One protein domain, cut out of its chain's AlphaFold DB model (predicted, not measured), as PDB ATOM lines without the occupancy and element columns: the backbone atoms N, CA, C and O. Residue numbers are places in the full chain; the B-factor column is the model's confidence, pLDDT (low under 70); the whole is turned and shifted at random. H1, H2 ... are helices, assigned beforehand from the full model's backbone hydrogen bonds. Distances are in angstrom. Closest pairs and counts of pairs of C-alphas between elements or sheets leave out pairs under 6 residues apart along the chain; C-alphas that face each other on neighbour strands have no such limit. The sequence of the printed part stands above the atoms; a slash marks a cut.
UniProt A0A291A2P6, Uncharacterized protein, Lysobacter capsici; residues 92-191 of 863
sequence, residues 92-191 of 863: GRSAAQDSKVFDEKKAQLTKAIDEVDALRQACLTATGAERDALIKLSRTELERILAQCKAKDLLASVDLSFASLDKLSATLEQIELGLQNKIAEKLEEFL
ATOM      1  N   GLY A  92     -66.758 -34.976  41.591       43.56
ATOM      2  CA  GLY A  92     -65.961 -35.948  40.836       43.56
ATOM      3  C   GLY A  92     -66.252 -35.985  39.333       43.56
ATOM      4  O   GLY A  92     -65.351 -36.285  38.552       43.56
ATOM      5  N   ARG A  93     -67.477 -35.654  38.890       44.22
ATOM      6  CA  ARG A  93     -67.814 -35.585  37.452       44.22
ATOM      7  C   ARG A  93     -67.218 -34.364  36.745       44.22
ATOM      8  O   ARG A  93     -66.855 -34.503  35.584       44.22
ATOM      9  N   SER A  94     -67.075 -33.220  37.425       47.66
ATOM     10  CA  SER A  94     -66.350 -32.065  36.865       47.66
ATOM     11  C   SER A  94     -64.851 -32.362  36.810       47.66
ATOM     12  O   SER A  94     -64.262 -32.342  35.736       47.66
ATOM     13  N   ALA A  95     -64.263 -32.805  37.929       42.34
ATOM     14  CA  ALA A  95     -62.827 -33.061  38.034       42.34
ATOM     15  C   ALA A  95     -62.299 -34.113  37.036       42.34
ATOM     16  O   ALA A  95     -61.215 -33.942  36.487       42.34
ATOM     17  N   ALA A  96     -63.052 -35.185  36.752       41.97
ATOM     18  CA  ALA A  96     -62.617 -36.228  35.815       41.97
ATOM     19  C   ALA A  96     -62.651 -35.786  34.339       41.97
ATOM     20  O   ALA A  96     -61.822 -36.225  33.539       41.97
ATOM     21  N   GLN A  97     -63.603 -34.928  33.965       46.25
ATOM     22  CA  GLN A  97     -63.712 -34.396  32.604       46.25
ATOM     23  C   GLN A  97     -62.692 -33.271  32.371       46.25
ATOM     24  O   GLN A  97     -62.077 -33.212  31.307       46.25
ATOM     25  N   ASP A  98     -62.444 -32.465  33.403       49.47
ATOM     26  CA  ASP A  98     -61.442 -31.401  33.448       49.47
ATOM     27  C   ASP A  98     -60.000 -31.973  33.447       49.47
ATOM     28  O   ASP A  98     -59.156 -31.518  32.674       49.47
ATOM     29  N   SER A  99     -59.735 -33.058  34.193       53.25
ATOM     30  CA  SER A  99     -58.439 -33.769  34.206       53.25
ATOM     31  C   SER A  99     -58.052 -34.316  32.833       53.25
ATOM     32  O   SER A  99     -56.915 -34.157  32.404       53.25
ATOM     33  N   LYS A 100     -58.998 -34.911  32.096       62.44
ATOM     34  CA  LYS A 100     -58.710 -35.478  30.770       62.44
ATOM     35  C   LYS A 100     -58.315 -34.399  29.754       62.44
ATOM     36  O   LYS A 100     -57.416 -34.609  28.944       62.44
ATOM     37  N   VAL A 101     -58.954 -33.228  29.824       64.88
ATOM     38  CA  VAL A 101     -58.622 -32.065  28.983       64.88
ATOM     39  C   VAL A 101     -57.243 -31.499  29.341       64.88
ATOM     40  O   VAL A 101     -56.499 -31.085  28.447       64.88
ATOM     41  N   PHE A 102     -56.877 -31.498  30.627       64.38
ATOM     42  CA  PHE A 102     -55.528 -31.138  31.066       64.38
ATOM     43  C   PHE A 102     -54.478 -32.121  30.545       64.38
ATOM     44  O   PHE A 102     -53.500 -31.675  29.950       64.38
ATOM     45  N   ASP A 103     -54.693 -33.429  30.697       65.62
ATOM     46  CA  ASP A 103     -53.740 -34.470  30.286       65.62
ATOM     47  C   ASP A 103     -53.460 -34.428  28.780       65.62
ATOM     48  O   ASP A 103     -52.306 -34.468  28.350       65.62
ATOM     49  N   GLU A 104     -54.507 -34.259  27.966       71.75
ATOM     50  CA  GLU A 104     -54.383 -34.105  26.513       71.75
ATOM     51  C   GLU A 104     -53.571 -32.851  26.142       71.75
ATOM     52  O   GLU A 104     -52.728 -32.889  25.241       71.75
ATOM     53  N   LYS A 105     -53.780 -31.737  26.854       70.06
ATOM     54  CA  LYS A 105     -53.071 -30.477  26.599       70.06
ATOM     55  C   LYS A 105     -51.633 -30.484  27.123       70.06
ATOM     56  O   LYS A 105     -50.746 -29.948  26.458       70.06
ATOM     57  N   LYS A 106     -51.390 -31.114  28.272       69.31
ATOM     58  CA  LYS A 106     -50.060 -31.383  28.827       69.31
ATOM     59  C   LYS A 106     -49.257 -32.226  27.844       69.31
ATOM     60  O   LYS A 106     -48.175 -31.804  27.461       69.31
ATOM     61  N   ALA A 107     -49.819 -33.331  27.347       73.00
ATOM     62  CA  ALA A 107     -49.168 -34.173  26.343       73.00
ATOM     63  C   ALA A 107     -48.815 -33.397  25.059       73.00
ATOM     64  O   ALA A 107     -47.717 -33.554  24.526       73.00
ATOM     65  N   GLN A 108     -49.707 -32.519  24.582       76.56
ATOM     66  CA  GLN A 108     -49.433 -31.658  23.424       76.56
ATOM     67  C   GLN A 108     -48.291 -30.663  23.669       76.56
ATOM     68  O   GLN A 108     -47.443 -30.486  22.797       76.56
ATOM     69  N   LEU A 109     -48.264 -30.003  24.832       75.25
ATOM     70  CA  LEU A 109     -47.215 -29.039  25.172       75.25
ATOM     71  C   LEU A 109     -45.875 -29.732  25.451       75.25
ATOM     72  O   LEU A 109     -44.854 -29.246  24.981       75.25
ATOM     73  N   THR A 110     -45.866 -30.888  26.123       70.38
ATOM     74  CA  THR A 110     -44.658 -31.710  26.310       70.38
ATOM     75  C   THR A 110     -44.075 -32.144  24.968       70.38
ATOM     76  O   THR A 110     -42.889 -31.945  24.743       70.38
ATOM     77  N   LYS A 111     -44.912 -32.606  24.030       80.00
ATOM     78  CA  LYS A 111     -44.464 -32.929  22.669       80.00
ATOM     79  C   LYS A 111     -43.876 -31.714  21.936       80.00
ATOM     80  O   LYS A 111     -42.908 -31.848  21.201       80.00
ATOM     81  N   ALA A 112     -44.445 -30.522  22.127       77.62
ATOM     82  CA  ALA A 112     -43.893 -29.301  21.543       77.62
ATOM     83  C   ALA A 112     -42.521 -28.941  22.139       77.62
ATOM     84  O   ALA A 112     -41.640 -28.507  21.404       77.62
ATOM     85  N   ILE A 113     -42.330 -29.154  23.445       73.31
ATOM     86  CA  ILE A 113     -41.018 -29.038  24.098       73.31
ATOM     87  C   ILE A 113     -40.048 -30.069  23.477       73.31
ATOM     88  O   ILE A 113     -38.937 -29.678  23.136       73.31
ATOM     89  N   ASP A 114     -40.494 -31.315  23.217       71.38
ATOM     90  CA  ASP A 114     -39.682 -32.394  22.599       71.38
ATOM     91  C   ASP A 114     -39.146 -31.986  21.229       71.38
ATOM     92  O   ASP A 114     -37.970 -32.166  20.906       71.38
ATOM     93  N   GLU A 115     -40.012 -31.391  20.417       79.38
ATOM     94  CA  GLU A 115     -39.648 -30.936  19.080       79.38
ATOM     95  C   GLU A 115     -38.716 -29.702  19.119       79.38
ATOM     96  O   GLU A 115     -37.841 -29.576  18.259       79.38
ATOM     97  N   VAL A 116     -38.843 -28.816  20.120       79.31
ATOM     98  CA  VAL A 116     -37.964 -27.640  20.304       79.31
ATOM     99  C   VAL A 116     -36.575 -28.034  20.818       79.31
ATOM    100  O   VAL A 116     -35.581 -27.521  20.297       79.31
ATOM    101  N   ASP A 117     -36.468 -28.948  21.786       72.19
ATOM    102  CA  ASP A 117     -35.164 -29.416  22.280       72.19
ATOM    103  C   ASP A 117     -34.428 -30.242  21.217       72.19
ATOM    104  O   ASP A 117     -33.241 -30.026  20.988       72.19
ATOM    105  N   ALA A 118     -35.125 -31.103  20.465       77.81
ATOM    106  CA  ALA A 118     -34.517 -31.811  19.335       77.81
ATOM    107  C   ALA A 118     -33.904 -30.838  18.308       77.81
ATOM    108  O   ALA A 118     -32.799 -31.063  17.803       77.81
ATOM    109  N   LEU A 119     -34.588 -29.720  18.044       78.69
ATOM    110  CA  LEU A 119     -34.090 -28.651  17.183       78.69
ATOM    111  C   LEU A 119     -32.864 -27.948  17.793       78.69
ATOM    112  O   LEU A 119     -31.897 -27.668  17.081       78.69
ATOM    113  N   ARG A 120     -32.863 -27.713  19.111       76.62
ATOM    114  CA  ARG A 120     -31.726 -27.152  19.861       76.62
ATOM    115  C   ARG A 120     -30.508 -28.080  19.835       76.62
ATOM    116  O   ARG A 120     -29.407 -27.612  19.552       76.62
ATOM    117  N   GLN A 121     -30.681 -29.381  20.066       74.88
ATOM    118  CA  GLN A 121     -29.594 -30.366  20.003       74.88
ATOM    119  C   GLN A 121     -28.990 -30.442  18.601       74.88
ATOM    120  O   GLN A 121     -27.768 -30.398  18.458       74.88
ATOM    121  N   ALA A 122     -29.832 -30.445  17.564       76.06
ATOM    122  CA  ALA A 122     -29.368 -30.381  16.181       76.06
ATOM    123  C   ALA A 122     -28.536 -29.111  15.910       76.06
ATOM    124  O   ALA A 122     -27.529 -29.180  15.203       76.06
ATOM    125  N   CYS A 123     -28.896 -27.969  16.516       72.12
ATOM    126  CA  CYS A 123     -28.109 -26.731  16.442       72.12
ATOM    127  C   CYS A 123     -26.734 -26.858  17.115       72.12
ATOM    128  O   CYS A 123     -25.759 -26.331  16.586       72.12
ATOM    129  N   LEU A 124     -26.648 -27.537  18.263       69.44
ATOM    130  CA  LEU A 124     -25.399 -27.715  19.016       69.44
ATOM    131  C   LEU A 124     -24.402 -28.643  18.305       69.44
ATOM    132  O   LEU A 124     -23.195 -28.490  18.480       69.44
ATOM    133  N   THR A 125     -24.893 -29.587  17.496       72.94
ATOM    134  CA  THR A 125     -24.059 -30.564  16.776       72.94
ATOM    135  C   THR A 125     -23.690 -30.161  15.342       72.94
ATOM    136  O   THR A 125     -22.832 -30.802  14.741       72.94
ATOM    137  N   ALA A 126     -24.326 -29.131  14.773       73.81
ATOM    138  CA  ALA A 126     -24.140 -28.740  13.372       73.81
ATOM    139  C   ALA A 126     -22.773 -28.072  13.109       73.81
ATOM    140  O   ALA A 126     -22.326 -27.213  13.874       73.81
ATOM    141  N   THR A 127     -22.129 -28.393  11.975       62.97
ATOM    142  CA  THR A 127     -20.840 -27.784  11.578       62.97
ATOM    143  C   THR A 127     -20.833 -27.297  10.122       62.97
ATOM    144  O   THR A 127     -21.461 -27.873   9.238       62.97
ATOM    145  N   GLY A 128     -20.117 -26.201   9.845       66.25
ATOM    146  CA  GLY A 128     -19.923 -25.696   8.478       66.25
ATOM    147  C   GLY A 128     -21.219 -25.273   7.765       66.25
ATOM    148  O   GLY A 128     -22.011 -24.516   8.318       66.25
ATOM    149  N   ALA A 129     -21.428 -25.740   6.528       60.59
ATOM    150  CA  ALA A 129     -22.552 -25.350   5.661       60.59
ATOM    151  C   ALA A 129     -23.941 -25.786   6.178       60.59
ATOM    152  O   ALA A 129     -24.959 -25.229   5.766       60.59
ATOM    153  N   GLU A 130     -23.995 -26.740   7.112       64.69
ATOM    154  CA  GLU A 130     -25.232 -27.159   7.784       64.69
ATOM    155  C   GLU A 130     -25.810 -26.041   8.667       64.69
ATOM    156  O   GLU A 130     -27.020 -25.984   8.875       64.69
ATOM    157  N   ARG A 131     -24.963 -25.104   9.119       65.50
ATOM    158  CA  ARG A 131     -25.313 -24.010  10.037       65.50
ATOM    159  C   ARG A 131     -26.350 -23.043   9.459       65.50
ATOM    160  O   ARG A 131     -27.352 -22.762  10.114       65.50
ATOM    161  N   ASP A 132     -26.150 -22.575   8.230       67.06
ATOM    162  CA  ASP A 132     -27.045 -21.593   7.595       67.06
ATOM    163  C   ASP A 132     -28.369 -22.232   7.143       67.06
ATOM    164  O   ASP A 132     -29.434 -21.608   7.206       67.06
ATOM    165  N   ALA A 133     -28.324 -23.508   6.745       72.81
ATOM    166  CA  ALA A 133     -29.513 -24.293   6.431       72.81
ATOM    167  C   ALA A 133     -30.365 -24.552   7.686       72.81
ATOM    168  O   ALA A 133     -31.589 -24.390   7.633       72.81
ATOM    169  N   LEU A 134     -29.729 -24.874   8.822       75.62
ATOM    170  CA  LEU A 134     -30.429 -25.099  10.087       75.62
ATOM    171  C   LEU A 134     -31.103 -23.832  10.606       75.62
ATOM    172  O   LEU A 134     -32.236 -23.914  11.066       75.62
ATOM    173  N   ILE A 135     -30.468 -22.660  10.501       71.25
ATOM    174  CA  ILE A 135     -31.067 -21.391  10.950       71.25
ATOM    175  C   ILE A 135     -32.367 -21.096  10.180       71.25
ATOM    176  O   ILE A 135     -33.383 -20.721  10.770       71.25
ATOM    177  N   LYS A 136     -32.371 -21.328   8.860       73.88
ATOM    178  CA  LYS A 136     -33.552 -21.115   8.009       73.88
ATOM    179  C   LYS A 136     -34.656 -22.152   8.256       73.88
ATOM    180  O   LYS A 136     -35.837 -21.798   8.261       73.88
ATOM    181  N   LEU A 137     -34.280 -23.415   8.472       77.88
ATOM    182  CA  LEU A 137     -35.210 -24.503   8.783       77.88
ATOM    183  C   LEU A 137     -35.838 -24.324  10.172       77.88
ATOM    184  O   LEU A 137     -37.052 -24.446  10.315       77.88
ATOM    185  N   SER A 138     -35.028 -23.942  11.163       76.38
ATOM    186  CA  SER A 138     -35.437 -23.795  12.563       76.38
ATOM    187  C   SER A 138     -36.553 -22.776  12.738       76.38
ATOM    188  O   SER A 138     -37.466 -23.008  13.518       76.38
ATOM    189  N   ARG A 139     -36.546 -21.684  11.963       76.44
ATOM    190  CA  ARG A 139     -37.640 -20.704  11.981       76.44
ATOM    191  C   ARG A 139     -38.981 -21.315  11.576       76.44
ATOM    192  O   ARG A 139     -39.982 -21.126  12.259       76.44
ATOM    193  N   THR A 140     -38.983 -22.036  10.458       81.62
ATOM    194  CA  THR A 140     -40.197 -22.647   9.896       81.62
ATOM    195  C   THR A 140     -40.718 -23.741  10.823       81.62
ATOM    196  O   THR A 140     -41.920 -23.835  11.068       81.62
ATOM    197  N   GLU A 141     -39.804 -24.530  11.383       82.69
ATOM    198  CA  GLU A 141     -40.139 -25.632  12.275       82.69
ATOM    199  C   GLU A 141     -40.659 -25.136  13.627       82.69
ATOM    200  O   GLU A 141     -41.687 -25.607  14.102       82.69
ATOM    201  N   LEU A 142     -40.047 -24.099  14.194       82.38
ATOM    202  CA  LEU A 142     -40.510 -23.449  15.419       82.38
ATOM    203  C   LEU A 142     -41.913 -22.840  15.262       82.38
ATOM    204  O   LEU A 142     -42.780 -23.034  16.116       82.38
ATOM    205  N   GLU A 143     -42.178 -22.144  14.149       82.00
ATOM    206  CA  GLU A 143     -43.513 -21.619  13.836       82.00
ATOM    207  C   GLU A 143     -44.550 -22.748  13.683       82.00
ATOM    208  O   GLU A 143     -45.693 -22.596  14.134       82.00
ATOM    209  N   ARG A 144     -44.158 -23.892  13.097       88.06
ATOM    210  CA  ARG A 144     -44.994 -25.100  12.983       88.06
ATOM    211  C   ARG A 144     -45.312 -25.690  14.358       88.06
ATOM    212  O   ARG A 144     -46.486 -25.943  14.638       88.06
ATOM    213  N   ILE A 145     -44.299 -25.883  15.204       83.88
ATOM    214  CA  ILE A 145     -44.432 -26.460  16.551       83.88
ATOM    215  C   ILE A 145     -45.379 -25.603  17.404       83.88
ATOM    216  O   ILE A 145     -46.379 -26.098  17.928       83.88
ATOM    217  N   LEU A 146     -45.140 -24.288  17.466       83.62
ATOM    218  CA  LEU A 146     -45.951 -23.368  18.271       83.62
ATOM    219  C   LEU A 146     -47.383 -23.198  17.740       83.62
ATOM    220  O   LEU A 146     -48.312 -22.941  18.512       83.62
ATOM    221  N   ALA A 147     -47.599 -23.363  16.431       83.75
ATOM    222  CA  ALA A 147     -48.942 -23.390  15.856       83.75
ATOM    223  C   ALA A 147     -49.755 -24.597  16.343       83.75
ATOM    224  O   ALA A 147     -50.936 -24.442  16.663       83.75
ATOM    225  N   GLN A 148     -49.133 -25.778  16.417       81.62
ATOM    226  CA  GLN A 148     -49.803 -27.022  16.805       81.62
ATOM    227  C   GLN A 148     -50.274 -27.008  18.263       81.62
ATOM    228  O   GLN A 148     -51.343 -27.540  18.556       81.62
ATOM    229  N   CYS A 149     -49.545 -26.334  19.157       76.50
ATOM    230  CA  CYS A 149     -49.916 -26.198  20.568       76.50
ATOM    231  C   CYS A 149     -50.631 -24.875  20.915       76.50
ATOM    232  O   CYS A 149     -50.884 -24.598  22.088       76.50
ATOM    233  N   LYS A 150     -51.006 -24.065  19.908       82.62
ATOM    234  CA  LYS A 150     -51.661 -22.749  20.073       82.62
ATOM    235  C   LYS A 150     -50.866 -21.778  20.969       82.62
ATOM    236  O   LYS A 150     -51.463 -21.049  21.759       82.62
ATOM    237  N   ALA A 151     -49.541 -21.752  20.827       81.94
ATOM    238  CA  ALA A 151     -48.616 -20.927  21.614       81.94
ATOM    239  C   ALA A 151     -47.824 -19.915  20.758       81.94
ATOM    240  O   ALA A 151     -46.697 -19.551  21.087       81.94
ATOM    241  N   LYS A 152     -48.392 -19.462  19.629       82.38
ATOM    242  CA  LYS A 152     -47.741 -18.498  18.716       82.38
ATOM    243  C   LYS A 152     -47.420 -17.153  19.368       82.38
ATOM    244  O   LYS A 152     -46.562 -16.433  18.873       82.38
ATOM    245  N   ASP A 153     -48.095 -16.814  20.459       82.19
ATOM    246  CA  ASP A 153     -47.829 -15.614  21.249       82.19
ATOM    247  C   ASP A 153     -46.408 -15.595  21.839       82.19
ATOM    248  O   ASP A 153     -45.842 -14.517  21.999       82.19
ATOM    249  N   LEU A 154     -45.783 -16.762  22.047       81.38
ATOM    250  CA  LEU A 154     -44.380 -16.863  22.471       81.38
ATOM    251  C   LEU A 154     -43.386 -16.347  21.418       81.38
ATOM    252  O   LEU A 154     -42.251 -16.042  21.760       81.38
ATOM    253  N   LEU A 155     -43.790 -16.206  20.150       78.62
ATOM    254  CA  LEU A 155     -42.941 -15.620  19.104       78.62
ATOM    255  C   LEU A 155     -42.864 -14.091  19.195       78.62
ATOM    256  O   LEU A 155     -41.956 -13.495  18.626       78.62
ATOM    257  N   ALA A 156     -43.808 -13.444  19.887       75.25
ATOM    258  CA  ALA A 156     -43.843 -11.986  19.998       75.25
ATOM    259  C   ALA A 156     -42.772 -11.433  20.956       75.25
ATOM    260  O   ALA A 156     -42.441 -10.252  20.884       75.25
ATOM    261  N   SER A 157     -42.243 -12.271  21.851       65.69
ATOM    262  CA  SER A 157     -41.277 -11.890  22.886       65.69
ATOM    263  C   SER A 157     -39.820 -12.195  22.527       65.69
ATOM    264  O   SER A 157     -38.945 -11.970  23.368       65.69
ATOM    265  N   VAL A 158     -39.539 -12.693  21.314       71.00
ATOM    266  CA  VAL A 158     -38.198 -13.172  20.947       71.00
ATOM    267  C   VAL A 158     -37.739 -12.658  19.582       71.00
ATOM    268  O   VAL A 158     -38.523 -12.522  18.645       71.00
ATOM    269  N   ASP A 159     -36.441 -12.366  19.469       69.81
ATOM    270  CA  ASP A 159     -35.812 -11.930  18.221       69.81
ATOM    271  C   ASP A 159     -35.590 -13.121  17.268       69.81
ATOM    272  O   ASP A 159     -34.752 -13.995  17.504       69.81
ATOM    273  N   LEU A 160     -36.340 -13.134  16.163       69.06
ATOM    274  CA  LEU A 160     -36.288 -14.158  15.108       69.06
ATOM    275  C   LEU A 160     -35.206 -13.884  14.048       69.06
ATOM    276  O   LEU A 160     -35.190 -14.537  13.000       69.06
ATOM    277  N   SER A 161     -34.325 -12.905  14.279       66.44
ATOM    278  CA  SER A 161     -33.209 -12.603  13.378       66.44
ATOM    279  C   SER A 161     -32.130 -13.695  13.369       66.44
ATOM    280  O   SER A 161     -31.364 -13.761  12.410       66.44
ATOM    281  N   PHE A 162     -32.083 -14.554  14.403       70.88
ATOM    282  CA  PHE A 162     -31.178 -15.709  14.545       70.88
ATOM    283  C   PHE A 162     -29.737 -15.430  14.090       70.88
ATOM    284  O   PHE A 162     -29.116 -16.232  13.397       70.88
ATOM    285  N   ALA A 163     -29.198 -14.272  14.483       63.97
ATOM    286  CA  ALA A 163     -27.923 -13.768  13.967       63.97
ATOM    287  C   ALA A 163     -26.694 -14.659  14.278       63.97
ATOM    288  O   ALA A 163     -25.620 -14.432  13.724       63.97
ATOM    289  N   SER A 164     -26.822 -15.656  15.161       71.25
ATOM    290  CA  SER A 164     -25.822 -16.703  15.417       71.25
ATOM    291  C   SER A 164     -26.484 -17.973  15.975       71.25
ATOM    292  O   SER A 164     -27.606 -17.908  16.475       71.25
ATOM    293  N   LEU A 165     -25.783 -19.121  15.945       68.19
ATOM    294  CA  LEU A 165     -26.243 -20.354  16.611       68.19
ATOM    295  C   LEU A 165     -26.418 -20.163  18.120       68.19
ATOM    296  O   LEU A 165     -27.364 -20.700  18.678       68.19
ATOM    297  N   ASP A 166     -25.566 -19.362  18.764       69.12
ATOM    298  CA  ASP A 166     -25.695 -19.079  20.198       69.12
ATOM    299  C   ASP A 166     -26.990 -18.315  20.494       69.12
ATOM    300  O   ASP A 166     -27.707 -18.640  21.435       69.12
ATOM    301  N   LYS A 167     -27.342 -17.341  19.638       76.12
ATOM    302  CA  LYS A 167     -28.614 -16.614  19.738       76.12
ATOM    303  C   LYS A 167     -29.813 -17.502  19.415       76.12
ATOM    304  O   LYS A 167     -30.821 -17.399  20.096       76.12
ATOM    305  N   LEU A 168     -29.713 -18.379  18.411       75.69
ATOM    306  CA  LEU A 168     -30.764 -19.354  18.100       75.69
ATOM    307  C   LEU A 168     -30.978 -20.328  19.268       75.69
ATOM    308  O   LEU A 168     -32.112 -20.520  19.686       75.69
ATOM    309  N   SER A 169     -29.904 -20.883  19.830       72.75
ATOM    310  CA  SER A 169     -29.952 -21.780  20.989       72.75
ATOM    311  C   SER A 169     -30.575 -21.094  22.210       72.75
ATOM    312  O   SER A 169     -31.485 -21.652  22.818       72.75
ATOM    313  N   ALA A 170     -30.181 -19.847  22.503       75.25
ATOM    314  CA  ALA A 170     -30.776 -19.049  23.577       75.25
ATOM    315  C   ALA A 170     -32.266 -18.731  23.333       75.25
ATOM    316  O   ALA A 170     -33.073 -18.786  24.258       75.25
ATOM    317  N   THR A 171     -32.658 -18.442  22.087       79.19
ATOM    318  CA  THR A 171     -34.068 -18.246  21.709       79.19
ATOM    319  C   THR A 171     -34.883 -19.527  21.888       79.19
ATOM    320  O   THR A 171     -35.992 -19.473  22.417       79.19
ATOM    321  N   LEU A 172     -34.358 -20.680  21.464       79.00
ATOM    322  CA  LEU A 172     -35.033 -21.968  21.637       79.00
ATOM    323  C   LEU A 172     -35.206 -22.303  23.123       79.00
ATOM    324  O   LEU A 172     -36.292 -22.708  23.519       79.00
ATOM    325  N   GLU A 173     -34.197 -22.029  23.952       75.81
ATOM    326  CA  GLU A 173     -34.275 -22.161  25.412       75.81
ATOM    327  C   GLU A 173     -35.328 -21.224  26.035       75.81
ATOM    328  O   GLU A 173     -36.120 -21.641  26.881       75.81
ATOM    329  N   GLN A 174     -35.416 -19.972  25.574       79.00
ATOM    330  CA  GLN A 174     -36.441 -19.030  26.035       79.00
ATOM    331  C   GLN A 174     -37.862 -19.489  25.656       79.00
ATOM    332  O   GLN A 174     -38.803 -19.316  26.437       79.00
ATOM    333  N   ILE A 175     -38.033 -20.082  24.473       81.31
ATOM    334  CA  ILE A 175     -39.323 -20.617  24.017       81.31
ATOM    335  C   ILE A 175     -39.683 -21.899  24.761       81.31
ATOM    336  O   ILE A 175     -40.841 -22.060  25.146       81.31
ATOM    337  N   GLU A 176     -38.712 -22.776  25.007       75.25
ATOM    338  CA  GLU A 176     -38.875 -23.959  25.849       75.25
ATOM    339  C   GLU A 176     -39.410 -23.555  27.233       75.25
ATOM    340  O   GLU A 176     -40.454 -24.051  27.664       75.25
ATOM    341  N   LEU A 177     -38.786 -22.561  27.874       71.94
ATOM    342  CA  LEU A 177     -39.239 -22.000  29.149       71.94
ATOM    343  C   LEU A 177     -40.652 -21.392  29.049       71.94
ATOM    344  O   LEU A 177     -41.483 -21.572  29.939       71.94
ATOM    345  N   GLY A 178     -40.961 -20.693  27.953       78.00
ATOM    346  CA  GLY A 178     -42.296 -20.150  27.690       78.00
ATOM    347  C   GLY A 178     -43.379 -21.229  27.562       78.00
ATOM    348  O   GLY A 178     -44.483 -21.069  28.087       78.00
ATOM    349  N   LEU A 179     -43.066 -22.351  26.909       76.81
ATOM    350  CA  LEU A 179     -43.958 -23.509  26.803       76.81
ATOM    351  C   LEU A 179     -44.165 -24.184  28.162       76.81
ATOM    352  O   LEU A 179     -45.302 -24.512  28.510       76.81
ATOM    353  N   GLN A 180     -43.101 -24.326  28.956       70.94
ATOM    354  CA  GLN A 180     -43.185 -24.821  30.333       70.94
ATOM    355  C   GLN A 180     -44.091 -23.925  31.195       70.94
ATOM    356  O   GLN A 180     -44.974 -24.429  31.893       70.94
ATOM    357  N   ASN A 181     -43.959 -22.600  31.079       72.44
ATOM    358  CA  ASN A 181     -44.822 -21.641  31.776       72.44
ATOM    359  C   ASN A 181     -46.296 -21.767  31.365       72.44
ATOM    360  O   ASN A 181     -47.171 -21.705  32.223       72.44
ATOM    361  N   LYS A 182     -46.601 -22.027  30.087       76.88
ATOM    362  CA  LYS A 182     -47.988 -22.277  29.645       76.88
ATOM    363  C   LYS A 182     -48.592 -23.546  30.247       76.88
ATOM    364  O   LYS A 182     -49.798 -23.578  30.504       76.88
ATOM    365  N   ILE A 183     -47.785 -24.585  30.481       69.75
ATOM    366  CA  ILE A 183     -48.238 -25.767  31.229       69.75
ATOM    367  C   ILE A 183     -48.551 -25.369  32.678       69.75
ATOM    368  O   ILE A 183     -49.590 -25.765  33.202       69.75
ATOM    369  N   ALA A 184     -47.706 -24.542  33.297       65.50
ATOM    370  CA  ALA A 184     -47.894 -24.051  34.662       65.50
ATOM    371  C   ALA A 184     -49.155 -23.184  34.827       65.50
ATOM    372  O   ALA A 184     -49.916 -23.385  35.769       65.50
ATOM    373  N   GLU A 185     -49.412 -22.264  33.894       72.62
ATOM    374  CA  GLU A 185     -50.626 -21.438  33.870       72.62
ATOM    375  C   GLU A 185     -51.881 -22.303  33.768       72.62
ATOM    376  O   GLU A 185     -52.838 -22.117  34.519       72.62
ATOM    377  N   LYS A 186     -51.868 -23.287  32.856       71.81
ATOM    378  CA  LYS A 186     -52.989 -24.218  32.706       71.81
ATOM    379  C   LYS A 186     -53.185 -25.046  33.953       71.81
ATOM    380  O   LYS A 186     -54.317 -25.210  34.383       71.81
ATOM    381  N   LEU A 187     -52.102 -25.526  34.547       66.94
ATOM    382  CA  LEU A 187     -52.165 -26.248  35.797       66.94
ATOM    383  C   LEU A 187     -52.803 -25.411  36.908       66.94
ATOM    384  O   LEU A 187     -53.609 -25.928  37.677       66.94
ATOM    385  N   GLU A 188     -52.450 -24.130  37.003       66.81
ATOM    386  CA  GLU A 188     -52.990 -23.245  38.027       66.81
ATOM    387  C   GLU A 188     -54.523 -23.150  37.967       66.81
ATOM    388  O   GLU A 188     -55.148 -22.862  38.982       66.81
ATOM    389  N   GLU A 189     -55.144 -23.405  36.814       69.62
ATOM    390  CA  GLU A 189     -56.605 -23.474  36.670       69.62
ATOM    391  C   GLU A 189     -57.209 -24.734  37.325       69.62
ATOM    392  O   GLU A 189     -58.355 -24.684  37.765       69.62
ATOM    393  N   PHE A 190     -56.447 -25.830  37.441       65.56
ATOM    394  CA  PHE A 190     -56.894 -27.115  38.007       65.56
ATOM    395  C   PHE A 190     -56.523 -27.317  39.480       65.56
ATOM    396  O   PHE A 190     -57.013 -28.256  40.107       65.56
ATOM    397  N   LEU A 191     -55.657 -26.472  40.045       67.12
ATOM    398  CA  LEU A 191     -55.301 -26.576  41.458       67.12
ATOM    399  C   LEU A 191     -56.515 -26.260  42.334       67.12
ATOM    400  O   LEU A 191     -57.226 -25.277  42.117       67.12
TER     401      LEU A 191
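This is residues 92 to 191 of the 863 residues of an uncharacterized protein of Lysobacter capsici (UniProt A0A291A2P6). Two long helices, H1 and H4, run side by side in opposite directions, and a shorter helix, H2, folds back along the later part of H1, giving a rod-shaped bundle of three helices. The small helix H3 turns away steeply after H2 and packs on H4 at residues 175 to 179. The bundle is loosely closed, with H2 meeting H4 through residues 131 to 135 alone, while H1 makes the long axis. The printed part has 100 residues, with four named helices in the order H1, H2, H3, H4 and no named strand, and its class is all helix. It is only just loose, close to compact, with a radius of gyration of the C-alphas of 15.7 A and spans of 57 by 21 by 17 A.

H1, residues 92 to 125, is the longest helix and belongs to a bundle, a group of helices set together, with H2, residues 130 to 148, and H4, residues 165 to 190. H1 and H4 touch, with 24 pairs of C-alphas within 8 A, at a shallow tilt of 6 degrees, opposite ways; their closest C-alphas, of Arg 120 and Ser 169, are 5.8 A apart. H1 touches H2 with residues 112 to 123 alone, and the two form a helical hairpin, opposite ways at a shallow tilt of 8 degrees, with the C-alphas of Ala 112 and Ile 145 closest at 5.8 A. H2 and H4 only just touch, with 3 pairs of C-alphas within 8 A, the closest being those of Ile 135 and Leu 168 at 7.4 A; they run the same way at a shallow tilt of 14 degrees. H3, residues 152 to 157, touches H4 at a steep tilt of 57 degrees, its closest C-alphas being those of Leu 154 and Ile 175, 6.5 A apart. H2 and H3 touch only at the corner by their link, and only just, with 3 pairs within 8 A; the C-alphas of Leu 146 and Lys 152 are closest at 5.2 A. H1 and H3 are apart. O i to N i+4 pairs are within hydrogen-bond range in 29 of 30 cases in H1, 13 of 15 in H2, 21 of 22 in H4 and 0 of 2 in H3, where 2 of 3 O i to N i+3 pairs are within range.

H1 spans 48.6 A from C-alpha 92 at (-65.961, -35.948, 40.836) to C-alpha 125 at (-24.059, -30.564, 16.776). H4 spans 38.0 A and ends with C-alpha 190 at (-56.894, -27.115, 38.007). H2 spans 26.2 A, with a kink of 32 degrees near residue 137, and H3 spans 10.1 A.

The C-alphas farthest apart, of Gly 92 and Gly 128, are 57.2 A from each other. The printed part has no cut; the links H1 to H2 and H2 to H3 are tight, and H3 to H4 is short. The mean pLDDT of the printed part is 71.6, with 34 residues under 70, among them residues 92 to 103, 127 to 132 and 187 to 191.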